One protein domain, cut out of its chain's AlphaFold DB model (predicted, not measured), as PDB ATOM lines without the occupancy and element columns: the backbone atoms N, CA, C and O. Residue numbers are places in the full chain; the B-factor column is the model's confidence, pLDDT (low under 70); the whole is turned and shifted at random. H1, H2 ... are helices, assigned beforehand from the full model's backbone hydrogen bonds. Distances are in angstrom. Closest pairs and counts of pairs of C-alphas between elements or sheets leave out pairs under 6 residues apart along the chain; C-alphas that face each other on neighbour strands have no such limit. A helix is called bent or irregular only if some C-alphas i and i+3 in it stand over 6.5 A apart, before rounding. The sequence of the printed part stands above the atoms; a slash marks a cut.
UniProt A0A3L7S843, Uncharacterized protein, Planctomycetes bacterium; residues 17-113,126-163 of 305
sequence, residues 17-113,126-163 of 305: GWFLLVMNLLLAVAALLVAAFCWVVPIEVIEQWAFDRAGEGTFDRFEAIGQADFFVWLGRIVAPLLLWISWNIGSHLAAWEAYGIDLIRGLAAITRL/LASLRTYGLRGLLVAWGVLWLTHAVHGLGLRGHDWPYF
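Overview. This is residues 17 to 113 and 126 to 163 of the 305 residues of an uncharacterized protein of Planctomycetes bacterium (UniProt A0A3L7S843). The long helix H5 makes one side of an open, elongated frame; H3, crossed by H1, makes the other. H4 closes one end, and H3 slants to meet H5 near the other, where H2 packs on H3. The printed part has 135 residues with five named helices, H1 to H5, and is all helix. It is loose, with a radius of gyration of the C-alphas of 20.6 A, spanning 65 by 27 by 18 A.

Along the chain. H5, residues 126 to 163, measures 51.3 A and ends at C-alpha 163 (179.890, 50.766, 131.497); it is irregular, C-alphas 158 and 161 being 7.1 A apart. H3, residues 58 to 91, measures 49.4 A. H1, residues 17 to 40, measures 33.7 A from C-alpha 17 (207.994, 34.370, 101.006). H4 is residues 93 to 113, 30.2 A; H2 is residues 43 to 51, 12.1 A.

Arrangement. Closest C-alphas show the touching pairs: H3 and H5, Gly 66 and Pro 161, 4.0 A, at a shallow tilt of 25 degrees, opposite ways; H3 and H1, Ala 79 and Ala 31, 4.9 A, at a steep 41 degrees; H3 and H2, Ile 65 and Glu 47, 4.7 A; H4 and H5, Gly 106 and Tyr 132, 5.9 A; H4 and H1, Glu 97 and Gly 17, 6.4 A. H1 and H5 are apart. Every O i to N i+4 pair is within hydrogen-bond range in H1, H2 and H4, against 29 of 30 in H3 and 32 of 34 in H5.

Size, cuts and confidence. Residues 114 to 125 are not printed; C-alphas 113 and 126 are 11.7 A apart across this cut. Of the links printed whole, none is long. Confidence is under 70 in 20 residues, among them 106 to 113.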
ATOM      1  N   GLY A  17     209.339  34.888 101.254       75.06
ATOM      2  CA  GLY A  17     207.994  34.370 101.006       75.06
ATOM      3  C   GLY A  17     207.594  33.232 101.952       75.06
ATOM      4  O   GLY A  17     206.465  33.209 102.438       75.06
ATOM      5  N   TRP A  18     208.519  32.324 102.292       82.44
ATOM      6  CA  TRP A  18     208.230  31.230 103.229       82.44
ATOM      7  C   TRP A  18     207.947  31.733 104.649       82.44
ATOM      8  O   TRP A  18     206.984  31.293 105.274       82.44
ATOM      9  N   PHE A  19     208.727  32.697 105.147       84.25
ATOM     10  CA  PHE A  19     208.477  33.294 106.459       84.25
ATOM     11  C   PHE A  19     207.105  33.985 106.521       84.25
ATOM     12  O   PHE A  19     206.341  33.745 107.456       84.25
ATOM     13  N   LEU A  20     206.760  34.787 105.507       83.25
ATOM     14  CA  LEU A  20     205.454  35.453 105.422       83.25
ATOM     15  C   LEU A  20     204.302  34.448 105.359       83.25
ATOM     16  O   LEU A  20     203.286  34.641 106.024       83.25
ATOM     17  N   LEU A  21     204.470  33.361 104.607       87.62
ATOM     18  CA  LEU A  21     203.483  32.290 104.517       87.62
ATOM     19  C   LEU A  21     203.254  31.618 105.877       87.62
ATOM     20  O   LEU A  21     202.107  31.453 106.288       87.62
ATOM     21  N   VAL A  22     204.329  31.260 106.588       90.56
ATOM     22  CA  VAL A  22     204.235  30.622 107.911       90.56
ATOM     23  C   VAL A  22     203.588  31.567 108.923       90.56
ATOM     24  O   VAL A  22     202.674  31.157 109.635       90.56
ATOM     25  N   MET A  23     203.996  32.839 108.963       90.19
ATOM     26  CA  MET A  23     203.384  33.835 109.852       90.19
ATOM     27  C   MET A  23     201.900  34.046 109.539       90.19
ATOM     28  O   MET A  23     201.081  34.097 110.457       90.19
ATOM     29  N   ASN A  24     201.535  34.115 108.256       92.12
ATOM     30  CA  ASN A  24     200.142  34.261 107.847       92.12
ATOM     31  C   ASN A  24     199.300  33.038 108.234       92.12
ATOM     32  O   ASN A  24     198.181  33.195 108.712       92.12
ATOM     33  N   LEU A  25     199.843  31.826 108.078       93.94
ATOM     34  CA  LEU A  25     199.162  30.596 108.477       93.94
ATOM     35  C   LEU A  25     198.939  30.539 109.992       93.94
ATOM     36  O   LEU A  25     197.843  30.209 110.433       93.94
ATOM     37  N   LEU A  26     199.952  30.891 110.790       94.81
ATOM     38  CA  LEU A  26     199.816  30.954 112.247       94.81
ATOM     39  C   LEU A  26     198.752  31.972 112.666       94.81
ATOM     40  O   LEU A  26     197.932  31.669 113.532       94.81
ATOM     41  N   LEU A  27     198.723  33.142 112.019       93.50
ATOM     42  CA  LEU A  27     197.691  34.150 112.249       93.50
ATOM     43  C   LEU A  27     196.294  33.619 111.902       93.50
ATOM     44  O   LEU A  27     195.380  33.770 112.709       93.50
ATOM     45  N   ALA A  28     196.133  32.973 110.741       94.69
ATOM     46  CA  ALA A  28     194.866  32.386 110.309       94.69
ATOM     47  C   ALA A  28     194.358  31.345 111.310       94.69
ATOM     48  O   ALA A  28     193.202  31.394 111.721       94.69
ATOM     49  N   VAL A  29     195.229  30.420 111.723       96.06
ATOM     50  CA  VAL A  29     194.883  29.350 112.664       96.06
ATOM     51  C   VAL A  29     194.513  29.933 114.025       96.06
ATOM     52  O   VAL A  29     193.469  29.584 114.567       96.06
ATOM     53  N   ALA A  30     195.312  30.858 114.561       95.00
ATOM     54  CA  ALA A  30     195.006  31.507 115.833       95.00
ATOM     55  C   ALA A  30     193.677  32.278 115.776       95.00
ATOM     56  O   ALA A  30     192.832  32.111 116.656       95.00
ATOM     57  N   ALA A  31     193.455  33.071 114.724       95.06
ATOM     58  CA  ALA A  31     192.216  33.821 114.540       95.06
ATOM     59  C   ALA A  31     191.004  32.893 114.375       95.06
ATOM     60  O   ALA A  31     189.952  33.163 114.946       95.06
ATOM     61  N   LEU A  32     191.150  31.772 113.662       95.69
ATOM     62  CA  LEU A  32     190.089  30.776 113.513       95.69
ATOM     63  C   LEU A  32     189.728  30.138 114.855       95.69
ATOM     64  O   LEU A  32     188.546  30.012 115.162       95.69
ATOM     65  N   LEU A  33     190.725  29.766 115.662       96.19
ATOM     66  CA  LEU A  33     190.504  29.181 116.985       96.19
ATOM     67  C   LEU A  33     189.817  30.170 117.931       96.19
ATOM     68  O   LEU A  33     188.865  29.793 118.609       96.19
ATOM     69  N   VAL A  34     190.247  31.436 117.942       93.94
ATOM     70  CA  VAL A  34     189.602  32.487 118.746       93.94
ATOM     71  C   VAL A  34     188.177  32.748 118.260       93.94
ATOM     72  O   VAL A  34     187.264  32.814 119.077       93.94
ATOM     73  N   ALA A  35     187.955  32.849 116.945       94.00
ATOM     74  CA  ALA A  35     186.618  33.024 116.383       94.00
ATOM     75  C   ALA A  35     185.704  31.853 116.765       94.00
ATOM     76  O   ALA A  35     184.609  32.074 117.276       94.00
ATOM     77  N   ALA A  36     186.166  30.614 116.578       92.62
ATOM     78  CA  ALA A  36     185.419  29.424 116.958       92.62
ATOM     79  C   ALA A  36     185.094  29.435 118.456       92.62
ATOM     80  O   ALA A  36     183.939  29.258 118.822       92.62
ATOM     81  N   PHE A  37     186.071  29.727 119.316       94.12
ATOM     82  CA  PHE A  37     185.853  29.818 120.757       94.12
ATOM     83  C   PHE A  37     184.789  30.871 121.115       94.12
ATOM     84  O   PHE A  37     183.809  30.543 121.773       94.12
ATOM     85  N   CYS A  38     184.922  32.108 120.627       92.38
ATOM     86  CA  CYS A  38     184.014  33.206 120.970       92.38
ATOM     87  C   CYS A  38     182.587  33.052 120.406       92.38
ATOM     88  O   CYS A  38     181.659  33.677 120.930       92.38
ATOM     89  N   TRP A  39     182.401  32.285 119.326       92.06
ATOM     90  CA  TRP A  39     181.093  32.069 118.688       92.06
ATOM     91  C   TRP A  39     180.419  30.748 119.078       92.06
ATOM     92  O   TRP A  39     179.194  30.676 119.037       92.06
ATOM     93  N   VAL A  40     181.185  29.716 119.451       94.00
ATOM     94  CA  VAL A  40     180.648  28.398 119.840       94.00
ATOM     95  C   VAL A  40     180.413  28.305 121.343       94.00
ATOM     96  O   VAL A  40     179.422  27.714 121.765       94.00
ATOM     97  N   VAL A  41     181.313  28.859 122.161       93.12
ATOM     98  CA  VAL A  41     181.175  28.793 123.619       93.12
ATOM     99  C   VAL A  41     180.141  29.835 124.071       93.12
ATOM    100  O   VAL A  41     180.304  31.016 123.745       93.12
ATOM    101  N   PRO A  42     179.083  29.434 124.807       90.69
ATOM    102  CA  PRO A  42     178.116  30.371 125.369       90.69
ATOM    103  C   PRO A  42     178.805  31.373 126.292       90.69
ATOM    104  O   PRO A  42     179.742  31.017 127.016       90.69
ATOM    105  N   ILE A  43     178.348  32.623 126.272       87.56
ATOM    106  CA  ILE A  43     179.003  33.690 127.030       87.56
ATOM    107  C   ILE A  43     178.919  33.426 128.535       87.56
ATOM    108  O   ILE A  43     179.894  33.630 129.246       87.56
ATOM    109  N   GLU A  44     177.821  32.820 128.976       89.38
ATOM    110  CA  GLU A  44     177.528  32.461 130.361       89.38
ATOM    111  C   GLU A  44     178.560  31.471 130.920       89.38
ATOM    112  O   GLU A  44     178.927  31.539 132.089       89.38
ATOM    113  N   VAL A  45     179.087  30.567 130.082       92.12
ATOM    114  CA  VAL A  45     180.138  29.617 130.488       92.12
ATOM    115  C   VAL A  45     181.449  30.353 130.768       92.12
ATOM    116  O   VAL A  45     182.177  30.002 131.695       92.12
ATOM    117  N   ILE A  46     181.751  31.382 129.978       90.88
ATOM    118  CA  ILE A  46     182.970  32.186 130.119       90.88
ATOM    119  C   ILE A  46     182.831  33.140 131.311       90.88
ATOM    120  O   ILE A  46     183.770  33.284 132.093       90.88
ATOM    121  N   GLU A  47     181.654  33.736 131.492       87.62
ATOM    122  CA  GLU A  47     181.315  34.543 132.664       87.62
ATOM    123  C   GLU A  47     181.411  33.718 133.953       87.62
ATOM    124  O   GLU A  47     182.046  34.165 134.906       87.62
ATOM    125  N   GLN A  48     180.874  32.493 133.970       89.62
ATOM    126  CA  GLN A  48     180.988  31.588 135.117       89.62
ATOM    127  C   GLN A  48     182.447  31.197 135.383       89.62
ATOM    128  O   GLN A  48     182.907  31.247 136.520       89.62
ATOM    129  N   TRP A  49     183.209  30.870 134.335       93.31
ATOM    130  CA  TRP A  49     184.638  30.573 134.461       93.31
ATOM    131  C   TRP A  49     185.432  31.739 135.074       93.31
ATOM    132  O   TRP A  49     186.361  31.502 135.856       93.31
ATOM    133  N   ALA A  50     185.074  32.978 134.722       91.19
ATOM    134  CA  ALA A  50     185.679  34.190 135.264       91.19
ATOM    135  C   ALA A  50     185.227  34.452 136.707       91.19
ATOM    136  O   ALA A  50     186.053  34.786 137.554       91.19
ATOM    137  N   PHE A  51     183.944  34.234 137.001       88.25
ATOM    138  CA  PHE A  51     183.375  34.326 138.342       88.25
ATOM    139  C   PHE A  51     184.066  33.371 139.323       88.25
ATOM    140  O   PHE A  51     184.476  33.798 140.400       88.25
ATOM    141  N   ASP A  52     184.270  32.110 138.931       90.38
ATOM    142  CA  ASP A  52     184.888  31.075 139.773       90.38
ATOM    143  C   ASP A  52     186.369  31.357 140.090       90.38
ATOM    144  O   ASP A  52     186.933  30.781 141.020       90.38
ATOM    145  N   ARG A  53     187.020  32.224 139.305       88.81
ATOM    146  CA  ARG A  53     188.429  32.626 139.468       88.81
ATOM    147  C   ARG A  53     188.605  34.012 140.073       88.81
ATOM    148  O   ARG A  53     189.737  34.401 140.365       88.81
ATOM    149  N   ALA A  54     187.520  34.759 140.226       87.75
ATOM    150  CA  ALA A  54     187.546  36.054 140.873       87.75
ATOM    151  C   ALA A  54     187.729  35.908 142.392       87.75
ATOM    152  O   ALA A  54     187.542  34.832 142.963       87.75
ATOM    153  N   GLY A  55     188.086  37.010 143.054       78.06
ATOM    154  CA  GLY A  55     188.162  37.066 144.513       78.06
ATOM    155  C   GLY A  55     186.831  36.723 145.200       78.06
ATOM    156  O   GLY A  55     185.773  36.593 144.578       78.06
ATOM    157  N   GLU A  56     186.860  36.589 146.526       77.44
ATOM    158  CA  GLU A  56     185.646  36.342 147.318       77.44
ATOM    159  C   GLU A  56     184.691  37.551 147.339       77.44
ATOM    160  O   GLU A  56     183.509  37.401 147.646       77.44
ATOM    161  N   GLY A  57     185.169  38.743 146.961       67.62
ATOM    162  CA  GLY A  57     184.367  39.958 146.899       67.62
ATOM    163  C   GLY A  57     183.311  39.924 145.791       67.62
ATOM    164  O   GLY A  57     183.605  39.659 144.625       67.62
ATOM    165  N   THR A  58     182.072  40.298 146.130       57.47
ATOM    166  CA  THR A  58     180.964  40.469 145.168       57.47
ATOM    167  C   THR A  58     181.334  41.415 144.023       57.47
ATOM    168  O   THR A  58     180.906  41.227 142.887       57.47
ATOM    169  N   PHE A  59     182.155  42.424 144.318       61.38
ATOM    170  CA  PHE A  59     182.643  43.380 143.334       61.38
ATOM    171  C   PHE A  59     183.705  42.786 142.400       61.38
ATOM    172  O   PHE A  59     183.593  42.949 141.190       61.38
ATOM    173  N   ASP A  60     184.680  42.046 142.931       66.00
ATOM    174  CA  ASP A  60     185.725  41.404 142.119       66.00
ATOM    175  C   ASP A  60     185.110  40.409 141.127       66.00
ATOM    176  O   ASP A  60     185.504  40.335 139.965       66.00
ATOM    177  N   ARG A  61     184.078  39.687 141.574       73.12
ATOM    178  CA  ARG A  61     183.277  38.776 140.746       73.12
ATOM    179  C   ARG A  61     182.509  39.502 139.648       73.12
ATOM    180  O   ARG A  61     182.509  39.055 138.505       73.12
ATOM    181  N   PHE A  62     181.880  40.628 139.981       70.06
ATOM    182  CA  PHE A  62     181.207  41.477 138.999       70.06
ATOM    183  C   PHE A  62     182.190  42.014 137.950       70.06
ATOM    184  O   PHE A  62     181.901  41.970 136.753       70.06
ATOM    185  N   GLU A  63     183.369  42.471 138.382       72.44
ATOM    186  CA  GLU A  63     184.404  42.965 137.480       72.44
ATOM    187  C   GLU A  63     184.903  41.868 136.533       72.44
ATOM    188  O   GLU A  63     184.976  42.091 135.323       72.44
ATOM    189  N   ALA A  64     185.179  40.675 137.061       80.50
ATOM    190  CA  ALA A  64     185.650  39.539 136.277       80.50
ATOM    191  C   ALA A  64     184.639  39.101 135.205       80.50
ATOM    192  O   ALA A  64     185.027  38.899 134.053       80.50
ATOM    193  N   ILE A  65     183.348  39.023 135.552       81.12
ATOM    194  CA  ILE A  65     182.267  38.755 134.590       81.12
ATOM    195  C   ILE A  65     182.265  39.820 133.488       81.12
ATOM    196  O   ILE A  65     182.248  39.495 132.302       81.12
ATOM    197  N   GLY A  66     182.327  41.100 133.868       78.38
ATOM    198  CA  GLY A  66     182.337  42.201 132.908       78.38
ATOM    199  C   GLY A  66     183.534  42.155 131.956       78.38
ATOM    200  O   GLY A  66     183.375  42.331 130.750       78.38
ATOM    201  N   GLN A  67     184.739  41.888 132.461       83.19
ATOM    202  CA  GLN A  67     185.929  41.777 131.614       83.19
ATOM    203  C   GLN A  67     185.827  40.583 130.656       83.19
ATOM    204  O   GLN A  67     186.189  40.704 129.484       83.19
ATOM    205  N   ALA A  68     185.307  39.448 131.124       88.12
ATOM    206  CA  ALA A  68     185.085  38.273 130.292       88.12
ATOM    207  C   ALA A  68     184.131  38.572 129.122       88.12
ATOM    208  O   ALA A  68     184.490  38.322 127.969       88.12
ATOM    209  N   ASP A  69     182.980  39.187 129.402       86.38
ATOM    210  CA  ASP A  69     182.008  39.622 128.391       86.38
ATOM    211  C   ASP A  69     182.654  40.543 127.336       86.38
ATOM    212  O   ASP A  69     182.547  40.300 126.130       86.38
ATOM    213  N   PHE A  70     183.441  41.536 127.773       87.69
ATOM    214  CA  PHE A  70     184.177  42.421 126.864       87.69
ATOM    215  C   PHE A  70     185.071  41.659 125.886       87.69
ATOM    216  O   PHE A  70     185.023  41.904 124.678       87.69
ATOM    217  N   PHE A  71     185.918  40.760 126.395       88.81
ATOM    218  CA  PHE A  71     186.895  40.057 125.566       88.81
ATOM    219  C   PHE A  71     186.235  39.067 124.612       88.81
ATOM    220  O   PHE A  71     186.737  38.878 123.502       88.81
ATOM    221  N   VAL A  72     185.089  38.495 124.986       91.19
ATOM    222  CA  VAL A  72     184.282  37.674 124.078       91.19
ATOM    223  C   VAL A  72     183.764  38.519 122.918       91.19
ATOM    224  O   VAL A  72     183.986  38.159 121.762       91.19
ATOM    225  N   TRP A  73     183.140  39.672 123.188       88.88
ATOM    226  CA  TRP A  73     182.657  40.569 122.131       88.88
ATOM    227  C   TRP A  73     183.779  41.128 121.264       88.88
ATOM    228  O   TRP A  73     183.661  41.154 120.036       88.88
ATOM    229  N   LEU A  74     184.890  41.528 121.881       90.12
ATOM    230  CA  LEU A  74     186.069  41.975 121.155       90.12
ATOM    231  C   LEU A  74     186.596  40.859 120.246       90.12
ATOM    232  O   LEU A  74     186.861  41.107 119.072       90.12
ATOM    233  N   GLY A  75     186.680  39.626 120.751       91.50
ATOM    234  CA  GLY A  75     187.066  38.447 119.980       91.50
ATOM    235  C   GLY A  75     186.131  38.177 118.800       91.50
ATOM    236  O   GLY A  75     186.608  37.944 117.689       91.50
ATOM    237  N   ARG A  76     184.810  38.309 118.988       91.94
ATOM    238  CA  ARG A  76     183.805  38.151 117.917       91.94
ATOM    239  C   ARG A  76     183.974  39.140 116.766       91.94
ATOM    240  O   ARG A  76     183.571  38.813 115.655       91.94
ATOM    241  N   ILE A  77     184.561  40.311 117.011       90.81
ATOM    242  CA  ILE A  77     184.797  41.348 115.994       90.81
ATOM    243  C   ILE A  77     186.207  41.228 115.407       90.81
ATOM    244  O   ILE A  77     186.388  41.231 114.188       90.81
ATOM    245  N   VAL A  78     187.220  41.115 116.269       91.62
ATOM    246  CA  VAL A  78     188.632  41.125 115.871       91.62
ATOM    247  C   VAL A  78     189.010  39.839 115.147       91.62
ATOM    248  O   VAL A  78     189.721  39.903 114.148       91.62
ATOM    249  N   ALA A  79     188.532  38.674 115.589       93.81
ATOM    250  CA  ALA A  79     188.938  37.409 114.987       93.81
ATOM    251  C   ALA A  79     188.476  37.260 113.517       93.81
ATOM    252  O   ALA A  79     189.320  36.940 112.677       93.81
ATOM    253  N   PRO A  80     187.219  37.583 113.134       93.19
ATOM    254  CA  PRO A  80     186.824  37.626 111.722       93.19
ATOM    255  C   PRO A  80     187.610  38.647 110.895       93.19
ATOM    256  O   PRO A  80     187.965  38.367 109.749       93.19
ATOM    257  N   LEU A  81     187.930  39.811 111.469       93.06
ATOM    258  CA  LEU A  81     188.752  40.814 110.794       93.06
ATOM    259  C   LEU A  81     190.168  40.283 110.522       93.06
ATOM    260  O   LEU A  81     190.684  40.459 109.421       93.06
ATOM    261  N   LEU A  82     190.782  39.594 111.487       93.12
ATOM    262  CA  LEU A  82     192.094  38.966 111.319       93.12
ATOM    263  C   LEU A  82     192.069  37.840 110.280       93.12
ATOM    264  O   LEU A  82     193.013  37.729 109.500       93.12
ATOM    265  N   LEU A  83     190.994  37.049 110.215       94.50
ATOM    266  CA  LEU A  83     190.807  36.055 109.153       94.50
ATOM    267  C   LEU A  83     190.719  36.716 107.775       94.50
ATOM    268  O   LEU A  83     191.373  36.266 106.838       94.50
ATOM    269  N   TRP A  84     189.967  37.812 107.655       94.38
ATOM    270  CA  TRP A  84     189.886  38.576 106.413       94.38
ATOM    271  C   TRP A  84     191.245  39.176 106.016       94.38
ATOM    272  O   TRP A  84     191.647  39.070 104.856       94.38
ATOM    273  N   ILE A  85     191.993  39.747 106.966       91.44
ATOM    274  CA  ILE A  85     193.359  40.248 106.734       91.44
ATOM    275  C   ILE A  85     194.269  39.108 106.273       91.44
ATOM    276  O   ILE A  85     194.979  39.246 105.279       91.44
ATOM    277  N   SER A  86     194.225  37.968 106.962       92.88
ATOM    278  CA  SER A  86     195.057  36.813 106.644       92.88
ATOM    279  C   SER A  86     194.741  36.225 105.268       92.88
ATOM    280  O   SER A  86     195.655  35.880 104.513       92.88
ATOM    281  N   TRP A  87     193.461  36.188 104.895       94.00
ATOM    282  CA  TRP A  87     193.034  35.826 103.549       94.00
ATOM    283  C   TRP A  87     193.637  36.770 102.503       94.00
ATOM    284  O   TRP A  87     194.253  36.293 101.556       94.00
ATOM    285  N   ASN A  88     193.548  38.090 102.708       91.31
ATOM    286  CA  ASN A  88     194.114  39.085 101.789       91.31
ATOM    287  C   ASN A  88     195.644  38.994 101.673       91.31
ATOM    288  O   ASN A  88     196.199  39.172 100.589       91.31
ATOM    289  N   ILE A  89     196.346  38.732 102.777       87.75
ATOM    290  CA  ILE A  89     197.799  38.530 102.752       87.75
ATOM    291  C   ILE A  89     198.131  37.248 101.983       87.75
ATOM    292  O   ILE A  89     199.011  37.259 101.126       87.75
ATOM    293  N   GLY A  90     197.406  36.160 102.249       89.19
ATOM    294  CA  GLY A  90     197.624  34.862 101.612       89.19
ATOM    295  C   GLY A  90     197.324  34.865 100.113       89.19
ATOM    296  O   GLY A  90     198.143  34.392  99.328       89.19
ATOM    297  N   SER A  91     196.194  35.444  99.696       90.00
ATOM    298  CA  SER A  91     195.781  35.504  98.286       90.00
ATOM    299  C   SER A  91     196.664  36.424  97.440       90.00
ATOM    300  O   SER A  91     196.717  36.276  96.220       90.00
ATOM    301  N   HIS A  92     197.386  37.350  98.077       89.81
ATOM    302  CA  HIS A  92     198.257  38.322  97.416       89.81
ATOM    303  C   HIS A  92     199.711  38.246  97.900       89.81
ATOM    304  O   HIS A  92     200.436  39.240  97.822       89.81
ATOM    305  N   LEU A  93     200.160  37.077  98.370       84.88
ATOM    306  CA  LEU A  93     201.470  36.901  99.013       84.88
ATOM    307  C   LEU A  93     202.625  37.459  98.167       84.88
ATOM    308  O   LEU A  93     203.449  38.223  98.663       84.88
ATOM    309  N   ALA A  94     202.640  37.147  96.867       80.94
ATOM    310  CA  ALA A  94     203.672  37.617  95.941       80.94
ATOM    311  C   ALA A  94     203.668  39.149  95.765       80.94
ATOM    312  O   ALA A  94     204.726  39.764  95.639       80.94
ATOM    313  N   ALA A  95     202.489  39.779  95.785       83.81
ATOM    314  CA  ALA A  95     202.366  41.232  95.688       83.81
ATOM    315  C   ALA A  95     202.841  41.921  96.977       83.81
ATOM    316  O   ALA A  95     203.517  42.948  96.913       83.81
ATOM    317  N   TRP A  96     202.543  41.335  98.139       80.69
ATOM    318  CA  TRP A  96     203.021  41.821  99.435       80.69
ATOM    319  C   TRP A  96     204.534  41.670  99.597       80.69
ATOM    320  O   TRP A  96     205.192  42.592 100.082       80.69
ATOM    321  N   GLU A  97     205.099  40.549  99.147       81.88
ATOM    322  CA  GLU A  97     206.546  40.331  99.138       81.88
ATOM    323  C   GLU A  97     207.253  41.370  98.254       81.88
ATOM    324  O   GLU A  97     208.190  42.034  98.704       81.88
ATOM    325  N   ALA A  98     206.755  41.580  97.030       81.38
ATOM    326  CA  ALA A  98     207.279  42.598  96.124       81.38
ATOM    327  C   ALA A  98     207.185  44.007  96.733       81.38
ATOM    328  O   ALA A  98     208.166  44.751  96.730       81.38
ATOM    329  N   TYR A  99     206.041  44.349  97.333       78.81
ATOM    330  CA  TYR A  99     205.846  45.633  98.006       78.81
ATOM    331  C   TYR A  99     206.842  45.854  99.153       78.81
ATOM    332  O   TYR A  99     207.418  46.937  99.262       78.81
ATOM    333  N   GLY A 100     207.070  44.841  99.993       76.88
ATOM    334  CA  GLY A 100     208.013  44.920 101.110       76.88
ATOM    335  C   GLY A 100     209.457  45.119 100.646       76.88
ATOM    336  O   GLY A 100     210.162  45.987 101.165       76.88
ATOM    337  N   ILE A 101     209.881  44.372  99.625       79.56
ATOM    338  CA  ILE A 101     211.212  44.516  99.021       79.56
ATOM    339  C   ILE A 101     211.389  45.922  98.433       79.56
ATOM    340  O   ILE A 101     212.416  46.564  98.676       79.56
ATOM    341  N   ASP A 102     210.392  46.422  97.702       75.81
ATOM    342  CA  ASP A 102     210.427  47.757  97.104       75.81
ATOM    343  C   ASP A 102     210.439  48.863  98.162       75.81
ATOM    344  O   ASP A 102     211.165  49.845  98.016       75.81
ATOM    345  N   LEU A 103     209.692  48.703  99.257       74.50
ATOM    346  CA  LEU A 103     209.697  49.643 100.378       74.50
ATOM    347  C   LEU A 103     211.084  49.732 101.027       74.50
ATOM    348  O   LEU A 103     211.599  50.834 101.217       74.50
ATOM    349  N   ILE A 104     211.714  48.589 101.327       76.50
ATOM    350  CA  ILE A 104     213.056  48.536 101.930       76.50
ATOM    351  C   ILE A 104     214.091  49.163 100.992       76.50
ATOM    352  O   ILE A 104     214.921  49.962 101.427       76.50
ATOM    353  N   ARG A 105     214.031  48.843  99.693       72.44
ATOM    354  CA  ARG A 105     214.916  49.438  98.681       72.44
ATOM    355  C   ARG A 105     214.712  50.945  98.565       72.44
ATOM    356  O   ARG A 105     215.697  51.675  98.507       72.44
ATOM    357  N   GLY A 106     213.464  51.410  98.574       68.44
ATOM    358  CA  GLY A 106     213.123  52.830  98.557       68.44
ATOM    359  C   GLY A 106     213.659  53.580  99.774       68.44
ATOM    360  O   GLY A 106     214.290  54.624  99.622       68.44
ATOM    361  N   LEU A 107     213.496  53.017 100.974       69.25
ATOM    362  CA  LEU A 107     214.041  53.582 102.213       69.25
ATOM    363  C   LEU A 107     215.578  53.630 102.192       69.25
ATOM    364  O   LEU A 107     216.167  54.663 102.505       69.25
ATOM    365  N   ALA A 108     216.234  52.555 101.747       68.44
ATOM    366  CA  ALA A 108     217.690  52.512 101.622       68.44
ATOM    367  C   ALA A 108     218.225  53.497 100.562       68.44
ATOM    368  O   ALA A 108     219.282  54.104 100.746       68.44
ATOM    369  N   ALA A 109     217.495  53.704  99.463       65.12
ATOM    370  CA  ALA A 109     217.851  54.689  98.444       65.12
ATOM    371  C   ALA A 109     217.749  56.126  98.980       65.12
ATOM    372  O   ALA A 109     218.651  56.924  98.737       65.12
ATOM    373  N   ILE A 110     216.717  56.434  99.775       63.44
ATOM    374  CA  ILE A 110     216.568  57.735 100.451       63.44
ATOM    375  C   ILE A 110     217.767  58.012 101.367       63.44
ATOM    376  O   ILE A 110     218.318  59.107 101.324       63.44
ATOM    377  N   THR A 111     218.237  57.015 102.127       62.91
ATOM    378  CA  THR A 111     219.414  57.185 103.001       62.91
ATOM    379  C   THR A 111     220.732  57.393 102.248       62.91
ATOM    380  O   THR A 111     221.649  58.007 102.784       62.91
ATOM    381  N   ARG A 112     220.845  56.909 101.002       56.75
ATOM    382  CA  ARG A 112     222.055  57.050 100.169       56.75
ATOM    383  C   ARG A 112     222.055  58.330  99.329       56.75
ATOM    384  O   ARG A 112     223.117  58.885  99.071       56.75
ATOM    385  N   LEU A 113     220.879  58.839  98.959       53.72
ATOM    386  CA  LEU A 113     220.708  60.107  98.236       53.72
ATOM    387  C   LEU A 113     221.161  61.337  99.034       53.72
ATOM    388  O   LEU A 113     221.431  62.377  98.441       53.72
ATOM    389  N   LEU A 126     212.086  62.937  92.027       65.94
ATOM    390  CA  LEU A 126     210.938  63.534  92.719       65.94
ATOM    391  C   LEU A 126     209.707  62.617  92.696       65.94
ATOM    392  O   LEU A 126     209.037  62.474  93.717       65.94
ATOM    393  N   ALA A 127     209.432  61.949  91.572       68.06
ATOM    394  CA  ALA A 127     208.337  60.979  91.475       68.06
ATOM    395  C   ALA A 127     208.563  59.750  92.380       68.06
ATOM    396  O   ALA A 127     207.643  59.295  93.070       68.06
ATOM    397  N   SER A 128     209.800  59.250  92.434       66.56
ATOM    398  CA  SER A 128     210.184  58.130  93.300       66.56
ATOM    399  C   SER A 128     210.116  58.521  94.779       66.56
ATOM    400  O   SER A 128     209.484  57.825  95.570       66.56
ATOM    401  N   LEU A 129     210.675  59.677  95.153       68.50
ATOM    402  CA  LEU A 129     210.622  60.226  96.512       68.50
ATOM    403  C   LEU A 129     209.186  60.474  96.973       68.50
ATOM    404  O   LEU A 129     208.855  60.155  98.109       68.50
ATOM    405  N   ARG A 130     208.313  60.978  96.096       74.44
ATOM    406  CA  ARG A 130     206.888  61.156  96.403       74.44
ATOM    407  C   ARG A 130     206.201  59.819  96.682       74.44
ATOM    408  O   ARG A 130     205.441  59.716  97.640       74.44
ATOM    409  N   THR A 131     206.478  58.798  95.872       76.94
ATOM    410  CA  THR A 131     205.878  57.463  96.025       76.94
ATOM    411  C   THR A 131     206.351  56.786  97.311       76.94
ATOM    412  O   THR A 131     205.531  56.309  98.094       76.94
ATOM    413  N   TYR A 132     207.661  56.779  97.571       73.06
ATOM    414  CA  TYR A 132     208.221  56.181  98.785       73.06
ATOM    415  C   TYR A 132     207.898  56.991 100.041       73.06
ATOM    416  O   TYR A 132     207.604  56.402 101.077       73.06
ATOM    417  N   GLY A 133     207.871  58.320  99.941       76.81
ATOM    418  CA  GLY A 133     207.434  59.208 101.014       76.81
ATOM    419  C   GLY A 133     205.977  58.959 101.403       76.81
ATOM    420  O   GLY A 133     205.685  58.813 102.585       76.81
ATOM    421  N   LEU A 134     205.074  58.811 100.425       80.88
ATOM    422  CA  LEU A 134     203.673  58.470 100.688       80.88
ATOM    423  C   LEU A 134     203.532  57.082 101.326       80.88
ATOM    424  O   LEU A 134     202.803  56.931 102.301       80.88
ATOM    425  N   ARG A 135     204.244  56.069 100.813       77.12
ATOM    426  CA  ARG A 135     204.239  54.715 101.396       77.12
ATOM    427  C   ARG A 135     204.761  54.715 102.835       77.12
ATOM    428  O   ARG A 135     204.147  54.101 103.700       77.12
ATOM    429  N   GLY A 136     205.849  55.438 103.105       80.00
ATOM    430  CA  GLY A 136     206.389  55.614 104.455       80.00
ATOM    431  C   GLY A 136     205.415  56.337 105.387       80.00
ATOM    432  O   GLY A 136     205.215  55.898 106.518       80.00
ATOM    433  N   LEU A 137     204.747  57.388 104.899       84.62
ATOM    434  CA  LEU A 137     203.709  58.102 105.644       84.62
ATOM    435  C   LEU A 137     202.528  57.188 105.992       84.62
ATOM    436  O   LEU A 137     202.062  57.224 107.124       84.62
ATOM    437  N   LEU A 138     202.073  56.347 105.058       84.06
ATOM    438  CA  LEU A 138     201.004  55.374 105.307       84.06
ATOM    439  C   LEU A 138     201.399  54.349 106.374       84.06
ATOM    440  O   LEU A 138     200.582  54.029 107.234       84.06
ATOM    441  N   VAL A 139     202.648  53.869 106.362       81.88
ATOM    442  CA  VAL A 139     203.158  52.966 107.406       81.88
ATOM    443  C   VAL A 139     203.187  53.671 108.761       81.88
ATOM    444  O   VAL A 139     202.664  53.136 109.735       81.88
ATOM    445  N   ALA A 140     203.742  54.885 108.831       84.94
ATOM    446  CA  ALA A 140     203.784  55.662 110.069       84.94
ATOM    447  C   ALA A 140     202.375  55.959 110.607       84.94
ATOM    448  O   ALA A 140     202.118  55.805 111.801       84.94
ATOM    449  N   TRP A 141     201.445  56.323 109.722       91.56
ATOM    450  CA  TRP A 141     200.044  56.544 110.066       91.56
ATOM    451  C   TRP A 141     199.370  55.267 110.573       91.56
ATOM    452  O   TRP A 141     198.684  55.314 111.588       91.56
ATOM    453  N   GLY A 142     199.616  54.120 109.934       87.31
ATOM    454  CA  GLY A 142     199.113  52.823 110.389       87.31
ATOM    455  C   GLY A 142     199.633  52.437 111.777       87.31
ATOM    456  O   GLY A 142     198.857  51.979 112.614       87.31
ATOM    457  N   VAL A 143     200.919  52.681 112.060       87.31
ATOM    458  CA  VAL A 143     201.512  52.461 113.393       87.31
ATOM    459  C   VAL A 143     200.860  53.367 114.437       87.31
ATOM    460  O   VAL A 143     200.459  52.881 115.495       87.31
ATOM    461  N   LEU A 144     200.695  54.659 114.137       89.94
ATOM    462  CA  LEU A 144     200.014  55.599 115.029       89.94
ATOM    463  C   LEU A 144     198.571  55.165 115.293       89.94
ATOM    464  O   LEU A 144     198.164  55.046 116.450       89.94
ATOM    465  N   TRP A 145     197.819  54.862 114.236       91.00
ATOM    466  CA  TRP A 145     196.450  54.367 114.339       91.00
ATOM    467  C   TRP A 145     196.369  53.129 115.236       91.00
ATOM    468  O   TRP A 145     195.559  53.107 116.161       91.00
ATOM    469  N   LEU A 146     197.263  52.152 115.048       88.00
ATOM    470  CA  LEU A 146     197.311  50.943 115.869       88.00
ATOM    471  C   LEU A 146     197.611  51.261 117.340       88.00
ATOM    472  O   LEU A 146     196.923  50.751 118.221       88.00
ATOM    473  N   THR A 147     198.586  52.130 117.627       88.19
ATOM    474  CA  THR A 147     198.886  52.524 119.016       88.19
ATOM    475  C   THR A 147     197.706  53.211 119.702       88.19
ATOM    476  O   THR A 147     197.410  52.909 120.860       88.19
ATOM    477  N   HIS A 148     196.985  54.083 118.993       81.56
ATOM    478  CA  HIS A 148     195.785  54.728 119.521       81.56
ATOM    479  C   HIS A 148     194.631  53.738 119.703       81.56
ATOM    480  O   HIS A 148     193.948  53.793 120.725       81.56
ATOM    481  N   ALA A 149     194.446  52.808 118.763       83.12
ATOM    482  CA  ALA A 149     193.431  51.764 118.849       83.12
ATOM    483  C   ALA A 149     193.680  50.832 120.045       83.12
ATOM    484  O   ALA A 149     192.770  50.617 120.839       83.12
ATOM    485  N   VAL A 150     194.912  50.343 120.236       86.31
ATOM    486  CA  VAL A 150     195.283  49.484 121.378       86.31
ATOM    487  C   VAL A 150     195.095  50.221 122.702       86.31
ATOM    488  O   VAL A 150     194.516  49.666 123.634       86.31
ATOM    489  N   HIS A 151     195.523  51.484 122.788       80.56
ATOM    490  CA  HIS A 151     195.309  52.290 123.988       80.56
ATOM    491  C   HIS A 151     193.815  52.494 124.286       80.56
ATOM    492  O   HIS A 151     193.384  52.317 125.424       80.56
ATOM    493  N   GLY A 152     193.014  52.815 123.264       76.88
ATOM    494  CA  GLY A 152     191.566  52.979 123.386       76.88
ATOM    495  C   GLY A 152     190.852  51.690 123.797       76.88
ATOM    496  O   GLY A 152     189.997  51.726 124.678       76.88
ATOM    497  N   LEU A 153     191.238  50.549 123.220       81.44
ATOM    498  CA  LEU A 153     190.719  49.231 123.589       81.44
ATOM    499  C   LEU A 153     191.104  48.843 125.019       81.44
ATOM    500  O   LEU A 153     190.261  48.322 125.738       81.44
ATOM    501  N   GLY A 154     192.331  49.140 125.455       82.38
ATOM    502  CA  GLY A 154     192.768  48.905 126.833       82.38
ATOM    503  C   GLY A 154     191.969  49.733 127.841       82.38
ATOM    504  O   GLY A 154     191.451  49.190 128.816       82.38
ATOM    505  N   LEU A 155     191.783  51.029 127.562       75.44
ATOM    506  CA  LEU A 155     190.900  51.884 128.360       75.44
ATOM    507  C   LEU A 155     189.466  51.353 128.363       75.44
ATOM    508  O   LEU A 155     188.828  51.343 129.411       75.44
ATOM    509  N   ARG A 156     188.958  50.894 127.210       76.50
ATOM    510  CA  ARG A 156     187.596  50.367 127.110       76.50
ATOM    511  C   ARG A 156     187.430  49.049 127.856       76.50
ATOM    512  O   ARG A 156     186.387  48.886 128.467       76.50
ATOM    513  N   GLY A 157     188.427  48.168 127.850       77.50
ATOM    514  CA  GLY A 157     188.413  46.917 128.607       77.50
ATOM    515  C   GLY A 157     188.414  47.145 130.117       77.50
ATOM    516  O   GLY A 157     187.620  46.532 130.817       77.50
ATOM    517  N   HIS A 158     189.217  48.095 130.609       75.25
ATOM    518  CA  HIS A 158     189.188  48.510 132.019       75.25
ATOM    519  C   HIS A 158     187.828  49.106 132.426       75.25
ATOM    520  O   HIS A 158     187.332  48.905 133.530       75.25
ATOM    521  N   ASP A 159     187.211  49.856 131.517       68.19
ATOM    522  CA  ASP A 159     185.937  50.535 131.727       68.19
ATOM    523  C   ASP A 159     184.705  49.647 131.513       68.19
ATOM    524  O   ASP A 159     183.614  49.985 131.976       68.19
ATOM    525  N   TRP A 160     184.839  48.552 130.765       73.69
ATOM    526  CA  TRP A 160     183.709  47.737 130.332       73.69
ATOM    527  C   TRP A 160     182.898  47.148 131.482       73.69
ATOM    528  O   TRP A 160     181.678  47.259 131.415       73.69
ATOM    529  N   PRO A 161     183.499  46.611 132.561       66.56
ATOM    530  CA  PRO A 161     182.719  46.063 133.668       66.56
ATOM    531  C   PRO A 161     181.763  47.087 134.279       66.56
ATOM    532  O   PRO A 161     180.673  46.749 134.723       66.56
ATOM    533  N   TYR A 162     182.153  48.357 134.231       63.34
ATOM    534  CA  TYR A 162     181.400  49.472 134.784       63.34
ATOM    535  C   TYR A 162     180.356  49.991 133.802       63.34
ATOM    536  O   TYR A 162     179.248  50.304 134.207       63.34
ATOM    537  N   PHE A 163     180.691  50.073 132.513       64.19
ATOM    538  CA  PHE A 163     179.890  50.766 131.497       64.19
ATOM    539  C   PHE A 163     179.455  49.849 130.347       64.19
ATOM    540  O   PHE A 163     179.383  50.298 129.191       64.19
TER     541      PHE A 163